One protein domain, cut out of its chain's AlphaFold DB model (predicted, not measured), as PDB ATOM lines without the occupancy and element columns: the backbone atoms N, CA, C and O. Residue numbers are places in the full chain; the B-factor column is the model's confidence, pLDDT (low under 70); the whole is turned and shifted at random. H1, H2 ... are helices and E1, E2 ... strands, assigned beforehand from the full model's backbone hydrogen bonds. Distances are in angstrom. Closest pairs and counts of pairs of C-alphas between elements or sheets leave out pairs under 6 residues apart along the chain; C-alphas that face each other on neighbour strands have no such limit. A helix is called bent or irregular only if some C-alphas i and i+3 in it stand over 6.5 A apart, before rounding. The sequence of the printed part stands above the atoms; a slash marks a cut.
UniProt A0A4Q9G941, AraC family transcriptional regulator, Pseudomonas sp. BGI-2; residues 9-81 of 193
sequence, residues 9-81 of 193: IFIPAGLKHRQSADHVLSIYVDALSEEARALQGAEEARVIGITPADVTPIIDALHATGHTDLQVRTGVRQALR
ATOM      1  N   ILE A   9     -35.584-141.810  69.949       86.62
ATOM      2  CA  ILE A   9     -34.843-143.026  70.227       86.62
ATOM      3  C   ILE A   9     -33.471-142.591  70.718       86.62
ATOM      4  O   ILE A   9     -32.719-141.946  69.991       86.62
ATOM      5  N   PHE A  10     -33.143-142.944  71.958       87.62
ATOM      6  CA  PHE A  10     -31.768-142.866  72.422       87.62
ATOM      7  C   PHE A  10     -31.021-144.106  71.953       87.62
ATOM      8  O   PHE A  10     -31.461-145.230  72.199       87.62
ATOM      9  N   ILE A  11     -29.887-143.887  71.294       88.00
ATOM     10  CA  ILE A  11     -29.012-144.936  70.785       88.00
ATOM     11  C   ILE A  11     -27.693-144.840  71.561       88.00
ATOM     12  O   ILE A  11     -26.963-143.862  71.380       88.00
ATOM     13  N   PRO A  12     -27.376-145.820  72.427       86.38
ATOM     14  CA  PRO A  12     -26.126-145.837  73.167       86.38
ATOM     15  C   PRO A  12     -24.898-145.798  72.262       86.38
ATOM     16  O   PRO A  12     -24.885-146.299  71.131       86.38
ATOM     17  N   ALA A  13     -23.822-145.242  72.801       83.31
ATOM     18  CA  ALA A  13     -22.566-145.133  72.092       83.31
ATOM     19  C   ALA A  13     -22.034-146.523  71.686       83.31
ATOM     20  O   ALA A  13     -21.953-147.446  72.491       83.31
ATOM     21  N   GLY A  14     -21.654-146.678  70.416       81.44
ATOM     22  CA  GLY A  14     -21.140-147.944  69.881       81.44
ATOM     23  C   GLY A  14     -22.210-148.944  69.428       81.44
ATOM     24  O   GLY A  14     -21.851-149.941  68.793       81.44
ATOM     25  N   LEU A  15     -23.498-148.671  69.667       86.38
ATOM     26  CA  LEU A  15     -24.583-149.494  69.145       86.38
ATOM     27  C   LEU A  15     -24.719-149.293  67.627       86.38
ATOM     28  O   LEU A  15     -24.929-148.181  67.131       86.38
ATOM     29  N   LYS A  16     -24.597-150.388  66.868       86.44
ATOM     30  CA  LYS A  16     -24.811-150.364  65.416       86.44
ATOM     31  C   LYS A  16     -26.278-150.071  65.133       86.44
ATOM     32  O   LYS A  16     -27.150-150.801  65.592       86.44
ATOM     33  N   HIS A  17     -26.533-149.052  64.327       89.12
ATOM     34  CA  HIS A  17     -27.881-148.632  63.980       89.12
ATOM     35  C   HIS A  17     -27.928-148.094  62.547       89.12
ATOM     36  O   HIS A  17     -26.898-147.826  61.924       89.12
ATOM     37  N   ARG A  18     -29.143-147.960  62.020       86.88
ATOM     38  CA  ARG A  18     -29.434-147.311  60.742       86.88
ATOM     39  C   ARG A  18     -30.674-146.456  60.929       86.88
ATOM     40  O   ARG A  18     -31.633-146.918  61.537       86.88
ATOM     41  N   GLN A  19     -30.644-145.242  60.399       83.44
ATOM     42  CA  GLN A  19     -31.765-144.312  60.473       83.44
ATOM     43  C   GLN A  19     -32.448-144.252  59.100       83.44
ATOM     44  O   GLN A  19     -31.774-144.243  58.068       83.44
ATOM     45  N   SER A  20     -33.779-144.276  59.094       79.62
ATOM     46  CA  SER A  20     -34.614-144.132  57.898       79.62
ATOM     47  C   SER A  20     -35.928-143.490  58.323       79.62
ATOM     48  O   SER A  20     -36.730-144.133  58.996       79.62
ATOM     49  N   ALA A  21     -36.119-142.222  57.975       75.19
ATOM     50  CA  ALA A  21     -37.309-141.440  58.291       75.19
ATOM     51  C   ALA A  21     -37.445-140.290  57.286       75.19
ATOM     52  O   ALA A  21     -36.431-139.824  56.769       75.19
ATOM     53  N   ASP A  22     -38.675-139.823  57.056       73.75
ATOM     54  CA  ASP A  22     -38.941-138.678  56.173       73.75
ATOM     55  C   ASP A  22     -38.406-137.368  56.778       73.75
ATOM     56  O   ASP A  22     -37.800-136.556  56.087       73.75
ATOM     57  N   HIS A  23     -38.576-137.190  58.094       75.38
ATOM     58  CA  HIS A  23     -38.041-136.058  58.851       75.38
ATOM     59  C   HIS A  23     -37.503-136.537  60.202       75.38
ATOM     60  O   HIS A  23     -38.250-137.086  61.014       75.38
ATOM     61  N   VAL A  24     -36.210-136.326  60.457       79.50
ATOM     62  CA  VAL A  24     -35.557-136.674  61.727       79.50
ATOM     63  C   VAL A  24     -34.590-135.572  62.145       79.50
ATOM     64  O   VAL A  24     -33.817-135.072  61.332       79.50
ATOM     65  N   LEU A  25     -34.626-135.208  63.427       80.19
ATOM     66  CA  LEU A  25     -33.577-134.419  64.063       80.19
ATOM     67  C   LEU A  25     -32.642-135.382  64.794       80.19
ATOM     68  O   LEU A  25     -33.027-135.982  65.799       80.19
ATOM     69  N   SER A  26     -31.416-135.522  64.297       84.94
ATOM     70  CA  SER A  26     -30.397-136.371  64.918       84.94
ATOM     71  C   SER A  26     -29.413-135.507  65.700       84.94
ATOM     72  O   SER A  26     -28.698-134.695  65.121       84.94
ATOM     73  N   ILE A  27     -29.370-135.697  67.020       84.50
ATOM     74  CA  ILE A  27     -28.462-134.985  67.925       84.50
ATOM     75  C   ILE A  27     -27.382-135.959  68.385       84.50
ATOM     76  O   ILE A  27     -27.679-136.968  69.026       84.50
ATOM     77  N   TYR A  28     -26.126-135.656  68.062       86.62
ATOM     78  CA  TYR A  28     -24.975-136.451  68.479       86.62
ATOM     79  C   TYR A  28     -24.325-135.810  69.697       86.62
ATOM     80  O   TYR A  28     -23.854-134.678  69.638       86.62
ATOM     81  N   VAL A  29     -24.296-136.550  70.799       86.19
ATOM     82  CA  VAL A  29     -23.720-136.095  72.063       86.19
ATOM     83  C   VAL A  29     -22.318-136.683  72.204       86.19
ATOM     84  O   VAL A  29     -22.139-137.896  72.079       86.19
ATOM     85  N   ASP A  30     -21.313-135.838  72.450       88.44
ATOM     86  CA  ASP A  30     -19.943-136.304  72.673       88.44
ATOM     87  C   ASP A  30     -19.882-137.200  73.921       88.44
ATOM     88  O   ASP A  30     -20.387-136.837  74.981       88.44
ATOM     89  N   ALA A  31     -19.234-138.362  73.822       87.94
ATOM     90  CA  ALA A  31     -19.133-139.326  74.922       87.94
ATOM     91  C   ALA A  31     -18.412-138.790  76.177       87.94
ATOM     92  O   ALA A  31     -18.491-139.408  77.240       87.94
ATOM     93  N   LEU A  32     -17.690-137.673  76.058       89.12
ATOM     94  CA  LEU A  32     -17.035-136.974  77.164       89.12
ATOM     95  C   LEU A  32     -17.893-135.850  77.762       89.12
ATOM     96  O   LEU A  32     -17.443-135.193  78.702       89.12
ATOM     97  N   SER A  33     -19.098-135.608  77.237       87.62
ATOM     98  CA  SER A  33     -20.003-134.573  77.732       87.62
ATOM     99  C   SER A  33     -20.767-135.013  78.987       87.62
ATOM    100  O   SER A  33     -20.900-136.202  79.303       87.62
ATOM    101  N   GLU A  34     -21.298-134.036  79.720       87.44
ATOM    102  CA  GLU A  34     -22.141-134.296  80.890       87.44
ATOM    103  C   GLU A  34     -23.456-134.975  80.505       87.44
ATOM    104  O   GLU A  34     -23.938-135.844  81.228       87.44
ATOM    105  N   GLU A  35     -24.020-134.613  79.352       88.56
ATOM    106  CA  GLU A  35     -25.249-135.193  78.818       88.56
ATOM    107  C   GLU A  35     -25.056-136.675  78.485       88.56
ATOM    108  O   GLU A  35     -25.890-137.498  78.864       88.56
ATOM    109  N   ALA A  36     -23.931-137.044  77.859       88.12
ATOM    110  CA  ALA A  36     -23.614-138.445  77.593       88.12
ATOM    111  C   ALA A  36     -23.469-139.240  78.893       88.12
ATOM    112  O   ALA A  36     -24.027-140.329  79.005       88.12
ATOM    113  N   ARG A  37     -22.786-138.683  79.901       88.19
ATOM    114  CA  ARG A  37     -22.700-139.287  81.240       88.19
ATOM    115  C   ARG A  37     -24.066-139.463  81.900       88.19
ATOM    116  O   ARG A  37     -24.288-140.480  82.545       88.19
ATOM    117  N   ALA A  38     -24.983-138.514  81.726       87.56
ATOM    118  CA  ALA A  38     -26.325-138.593  82.309       87.56
ATOM    119  C   ALA A  38     -27.178-139.680  81.637       87.56
ATOM    120  O   ALA A  38     -28.139-140.178  82.221       87.56
ATOM    121  N   LEU A  39     -26.801-140.057  80.416       84.00
ATOM    122  CA  LEU A  39     -27.420-141.103  79.612       84.00
ATOM    123  C   LEU A  39     -26.684-142.457  79.696       84.00
ATOM    124  O   LEU A  39     -27.135-143.421  79.071       84.00
ATOM    125  N   GLN A  40     -25.577-142.560  80.447       77.81
ATOM    126  CA  GLN A  40     -24.829-143.813  80.615       77.81
ATOM    127  C   GLN A  40     -25.663-144.903  81.306       77.81
ATOM    128  O   GLN A  40     -26.617-144.633  82.033       77.81
ATOM    129  N   GLY A  41     -25.273-146.161  81.079       72.12
ATOM    130  CA  GLY A  41     -25.892-147.338  81.698       72.12
ATOM    131  C   GLY A  41     -27.002-147.999  80.874       72.12
ATOM    132  O   GLY A  41     -27.497-149.048  81.270       72.12
ATOM    133  N   ALA A  42     -27.375-147.435  79.723       71.25
ATOM    134  CA  ALA A  42     -28.230-148.119  78.757       71.25
ATOM    135  C   ALA A  42     -27.372-148.911  77.758       71.25
ATOM    136  O   ALA A  42     -26.572-148.331  77.026       71.25
ATOM    137  N   GLU A  43     -27.549-150.232  77.726       76.06
ATOM    138  CA  GLU A  43     -26.887-151.123  76.756       76.06
ATOM    139  C   GLU A  43     -27.682-151.250  75.446       76.06
ATOM    140  O   GLU A  43     -27.129-151.578  74.396       76.06
ATOM    141  N   GLU A  44     -28.974-150.926  75.495       83.56
ATOM    142  CA  GLU A  44     -29.910-151.044  74.383       83.56
ATOM    143  C   GLU A  44     -30.494-149.686  73.986       83.56
ATOM    144  O   GLU A  44     -30.561-148.741  74.780       83.56
ATOM    145  N   ALA A  45     -30.937-149.595  72.730       85.06
ATOM    146  CA  ALA A  45     -31.702-148.447  72.278       85.06
ATOM    147  C   ALA A  45     -33.040-148.387  73.020       85.06
ATOM    148  O   ALA A  45     -33.716-149.402  73.181       85.06
ATOM    149  N   ARG A  46     -33.447-147.189  73.440       84.94
ATOM    150  CA  ARG A  46     -34.709-146.991  74.164       84.94
ATOM    151  C   ARG A  46     -35.509-145.844  73.584       84.94
ATOM    152  O   ARG A  46     -34.947-144.816  73.202       84.94
ATOM    153  N   VAL A  47     -36.825-146.013  73.570       83.94
ATOM    154  CA  VAL A  47     -37.747-144.935  73.221       83.94
ATOM    155  C   VAL A  47     -37.833-143.972  74.401       83.94
ATOM    156  O   VAL A  47     -38.087-144.382  75.532       83.94
ATOM    157  N   ILE A  48     -37.612-142.690  74.132       82.62
ATOM    158  CA  ILE A  48     -37.807-141.598  75.078       82.62
ATOM    159  C   ILE A  48     -39.057-140.844  74.637       82.62
ATOM    160  O   ILE A  48     -39.150-140.375  73.501       82.62
ATOM    161  N   GLY A  49     -40.037-140.749  75.535       80.19
ATOM    162  CA  GLY A  49     -41.220-139.931  75.302       80.19
ATOM    163  C   GLY A  49     -40.832-138.457  75.285       80.19
ATOM    164  O   GLY A  49     -40.480-137.912  76.327       80.19
ATOM    165  N   ILE A  50     -40.911-137.836  74.113       82.38
ATOM    166  CA  ILE A  50     -40.774-136.390  73.921       82.38
ATOM    167  C   ILE A  50     -41.985-135.869  73.163       82.38
ATOM    168  O   ILE A  50     -42.572-136.550  72.322       82.38
ATOM    169  N   THR A  51     -42.353-134.645  73.496       83.69
ATOM    170  CA  THR A  51     -43.432-133.880  72.887       83.69
ATOM    171  C   THR A  51     -42.854-132.847  71.914       83.69
ATOM    172  O   THR A  51     -41.659-132.551  71.972       83.69
ATOM    173  N   PRO A  52     -43.660-132.230  71.031       81.50
ATOM    174  CA  PRO A  52     -43.164-131.181  70.148       81.50
ATOM    175  C   PRO A  52     -42.645-129.992  70.956       81.50
ATOM    176  O   PRO A  52     -41.629-129.416  70.596       81.50
ATOM    177  N   ALA A  53     -43.288-129.688  72.091       84.62
ATOM    178  CA  ALA A  53     -42.879-128.618  72.995       84.62
ATOM    179  C   ALA A  53     -41.483-128.841  73.601       84.62
ATOM    180  O   ALA A  53     -40.800-127.867  73.896       84.62
ATOM    181  N   ASP A  54     -41.042-130.096  73.743       85.56
ATOM    182  CA  ASP A  54     -39.686-130.418  74.203       85.56
ATOM    183  C   ASP A  54     -38.634-130.150  73.109       85.56
ATOM    184  O   ASP A  54     -37.498-129.793  73.407       85.56
ATOM    185  N   VAL A  55     -39.003-130.309  71.833       83.88
ATOM    186  CA  VAL A  55     -38.073-130.222  70.692       83.88
ATOM    187  C   VAL A  55     -38.033-128.819  70.077       83.88
ATOM    188  O   VAL A  55     -36.980-128.400  69.597       83.88
ATOM    189  N   THR A  56     -39.140-128.070  70.117       85.12
ATOM    190  CA  THR A  56     -39.234-126.707  69.564       85.12
ATOM    191  C   THR A  56     -38.097-125.790  70.028       85.12
ATOM    192  O   THR A  56     -37.447-125.221  69.157       85.12
ATOM    193  N   PRO A  57     -37.736-125.708  71.326       85.38
ATOM    194  CA  PRO A  57     -36.636-124.846  71.763       85.38
ATOM    195  C   PRO A  57     -35.279-125.224  71.156       85.38
ATOM    196  O   PRO A  57     -34.443-124.354  70.929       85.38
ATOM    197  N   ILE A  58     -35.051-126.515  70.886       86.38
ATOM    198  CA  ILE A  58     -33.814-127.004  70.263       86.38
ATOM    199  C   ILE A  58     -33.775-126.580  68.793       86.38
ATOM    200  O   ILE A  58     -32.762-126.065  68.330       86.38
ATOM    201  N   ILE A  59     -34.881-126.770  68.072       84.38
ATOM    202  CA  ILE A  59     -35.011-126.372  66.665       84.38
ATOM    203  C   ILE A  59     -34.870-124.851  66.527       84.38
ATOM    204  O   ILE A  59     -34.092-124.379  65.700       84.38
ATOM    205  N   ASP A  60     -35.557-124.087  67.375       84.88
ATOM    206  CA  ASP A  60     -35.491-122.625  67.382       84.88
ATOM    207  C   ASP A  60     -34.067-122.133  67.670       84.88
ATOM    208  O   ASP A  60     -33.584-121.216  67.003       84.88
ATOM    209  N   ALA A  61     -33.364-122.773  68.613       83.75
ATOM    210  CA  ALA A  61     -31.964-122.471  68.891       83.75
ATOM    211  C   ALA A  61     -31.070-122.741  67.672       83.75
ATOM    212  O   ALA A  61     -30.260-121.888  67.331       83.75
ATOM    213  N   LEU A  62     -31.242-123.868  66.974       80.38
ATOM    214  CA  LEU A  62     -30.464-124.188  65.768       80.38
ATOM    215  C   LEU A  62     -30.721-123.198  64.617       80.38
ATOM    216  O   LEU A  62     -29.819-122.899  63.837       80.38
ATOM    217  N   HIS A  63     -31.937-122.658  64.507       82.00
ATOM    218  CA  HIS A  63     -32.269-121.659  63.488       82.00
ATOM    219  C   HIS A  63     -31.844-120.231  63.851       82.00
ATOM    220  O   HIS A  63     -31.756-119.378  62.964       82.00
ATOM    221  N   ALA A  64     -31.567-119.944  65.125       79.50
ATOM    222  CA  ALA A  64     -31.138-118.622  65.550       79.50
ATOM    223  C   ALA A  64     -29.716-118.306  65.049       79.50
ATOM    224  O   ALA A  64     -28.760-119.064  65.244       79.50
ATOM    225  N   THR A  65     -29.547-117.140  64.424       73.75
ATOM    226  CA  THR A  65     -28.223-116.629  64.050       73.75
ATOM    227  C   THR A  65     -27.405-116.328  65.304       73.75
ATOM    228  O   THR A  65     -27.837-115.529  66.134       73.75
ATOM    229  N   GLY A  66     -26.216-116.926  65.425       68.75
ATOM    230  CA  GLY A  66     -25.335-116.723  66.581       68.75
ATOM    231  C   GLY A  66     -25.747-117.504  67.830       68.75
ATOM    232  O   GLY A  66     -25.384-117.102  68.936       68.75
ATOM    233  N   HIS A  67     -26.507-118.592  67.673       67.56
ATOM    234  CA  HIS A  67     -26.753-119.512  68.774       67.56
ATOM    235  C   HIS A  67     -25.437-120.015  69.371       67.56
ATOM    236  O   HIS A  67     -24.421-120.161  68.692       67.56
ATOM    237  N   THR A  68     -25.468-120.262  70.673       69.38
ATOM    238  CA  THR A  68     -24.337-120.844  71.399       69.38
ATOM    239  C   THR A  68     -24.579-122.333  71.616       69.38
ATOM    240  O   THR A  68     -25.725-122.742  71.822       69.38
ATOM    241  N   ASP A  69     -23.508-123.131  71.672       75.94
ATOM    242  CA  ASP A  69     -23.543-124.528  72.149       75.94
ATOM    243  C   ASP A  69     -24.378-124.664  73.432       75.94
ATOM    244  O   ASP A  69     -25.214-125.555  73.579       75.94
ATOM    245  N   LEU A  70     -24.243-123.687  74.334       80.12
ATOM    246  CA  LEU A  70     -24.964-123.644  75.598       80.12
ATOM    247  C   LEU A  70     -26.493-123.652  75.434       80.12
ATOM    248  O   LEU A  70     -27.177-124.319  76.211       80.12
ATOM    249  N   GLN A  71     -27.043-122.937  74.448       82.56
ATOM    250  CA  GLN A  71     -28.492-122.884  74.224       82.56
ATOM    251  C   GLN A  71     -29.024-124.228  73.723       82.56
ATOM    252  O   GLN A  71     -29.993-124.748  74.279       82.56
ATOM    253  N   VAL A  72     -28.347-124.824  72.736       84.81
ATOM    254  CA  VAL A  72     -28.718-126.138  72.188       84.81
ATOM    255  C   VAL A  72     -28.617-127.207  73.276       84.81
ATOM    256  O   VAL A  72     -29.562-127.966  73.492       84.81
ATOM    257  N   ARG A  73     -27.518-127.220  74.039       86.81
ATOM    258  CA  ARG A  73     -27.323-128.154  75.157       86.81
ATOM    259  C   ARG A  73     -28.369-127.996  76.248       86.81
ATOM    260  O   ARG A  73     -28.866-129.000  76.755       86.81
ATOM    261  N   THR A  74     -28.746-126.763  76.588       87.44
ATOM    262  CA  THR A  74     -29.810-126.508  77.570       87.44
ATOM    263  C   THR A  74     -31.135-127.110  77.104       87.44
ATOM    264  O   THR A  74     -31.772-127.831  77.874       87.44
ATOM    265  N   GLY A  75     -31.508-126.898  75.837       88.06
ATOM    266  CA  GLY A  75     -32.707-127.500  75.249       88.06
ATOM    267  C   GLY A  75     -32.669-129.031  75.275       88.06
ATOM    268  O   GLY A  75     -33.630-129.661  75.709       88.06
ATOM    269  N   VAL A  76     -31.538-129.645  74.908       88.38
ATOM    270  CA  VAL A  76     -31.357-131.110  74.950       88.38
ATOM    271  C   VAL A  76     -31.498-131.658  76.372       88.38
ATOM    272  O   VAL A  76     -32.212-132.641  76.582       88.38
ATOM    273  N   ARG A  77     -30.855-131.026  77.365       90.00
ATOM    274  CA  ARG A  77     -30.961-131.433  78.778       90.00
ATOM    275  C   ARG A  77     -32.405-131.377  79.271       90.00
ATOM    276  O   ARG A  77     -32.841-132.310  79.943       90.00
ATOM    277  N   GLN A  78     -33.141-130.321  78.919       88.38
ATOM    278  CA  GLN A  78     -34.549-130.150  79.285       88.38
ATOM    279  C   GLN A  78     -35.447-131.189  78.605       88.38
ATOM    280  O   GLN A  78     -36.196-131.882  79.293       88.38
ATOM    281  N   ALA A  79     -35.313-131.360  77.287       87.06
ATOM    282  CA  ALA A  79     -36.115-132.297  76.504       87.06
ATOM    283  C   ALA A  79     -35.948-133.749  76.973       87.06
ATOM    284  O   ALA A  79     -36.913-134.506  77.060       87.06
ATOM    285  N   LEU A  80     -34.718-134.134  77.321       85.94
ATOM    286  CA  LEU A  80     -34.397-135.474  77.811       85.94
ATOM    287  C   LEU A  80     -34.534-135.619  79.335       85.94
ATOM    288  O   LEU A  80     -34.321-136.716  79.852       85.94
ATOM    289  N   ARG A  81     -34.888-134.539  80.049       87.50
ATOM    290  CA  ARG A  81     -35.012-134.485  81.518       87.50
ATOM    291  C   ARG A  81     -33.776-135.048  82.225       87.50
ATOM    292  O   ARG A  81     -33.886-135.856  83.148       87.50
TER     293      ARG A  81
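This is residues 9 to 81 of the 193 residues of the protein "AraC family transcriptional regulator" of Pseudomonas sp. BGI-2 (UniProt A0A4Q9G941). A helical hairpin of H2 and H3, side by side, makes one part of the domain, and a loop-built part holding the short helix H1 and the short strand E1 makes the rest. A long stretch without a named element, residues 9 to 33, is paired with E1 at its beginning, makes a loop whose residues 18 to 24 stick out, and then runs through the middle of the domain to H1. The printed part has 73 residues, with three named helices and one named strand in the order H1, E1, H2, H3; the class is mostly helix, though the named elements hold 31 residues, under half of those printed. The whole is compact, with a radius of gyration of the C-alphas of 12.8 A, and its C-alphas span 35 by 30 by 18 A.

Residues 9 to 10 pair in an antiparallel way with residues 46 to 47 of E1, the strand of residues 46 to 48; E1 pairs with no named strand. H1, residues 34 to 38, is close to but not clearly touching H3, residues 69 to 79: the closest C-alphas, those of Glu 35 and Arg 77, are 6.8 A apart. H1 and E1 are apart, and so are E1 and H3. H2, residues 52 to 63, is apart from H1 and from E1. H2 and H3 touch, with the C-alphas of Asp 54 and Ala 79 closest at 4.6 A. They form a helical hairpin, running opposite ways at a shallow tilt of 9 degrees. In H1 and H3 every O i to N i+4 pair is within hydrogen-bond range; in H2 6 of 8 are.

H1 begins at C-alpha 34, at (-22.141, -134.296, 80.890), and has 5 residues. E1, from Arg 46 to Ile 48, has 3 residues. H2, from Pro 52 to His 63, measures 15.9 A from first to last C-alpha and begins at (-43.164, -131.181, 70.148). It is irregular, but only just: C-alphas 54 and 57 are 6.8 A apart. H3, from Asp 69 to Ala 79, measures 15.4 A and ends at C-alpha 79, at (-36.115, -132.297, 76.504).

The two C-alphas farthest apart are those of Glu 43 and Thr 65, 36.8 A. The printed part runs from residue 9 to residue 81 and has no cut. The links from E1 to H2 and from H2 to H3 are tight, and the link from H1 to E1 is short. Residues 18 to 24 stand free, and so do residues 63 to 68, of which 63 belongs to H2. The mean pLDDT of the printed part is 83.2, and residues 66 to 68 are under 70.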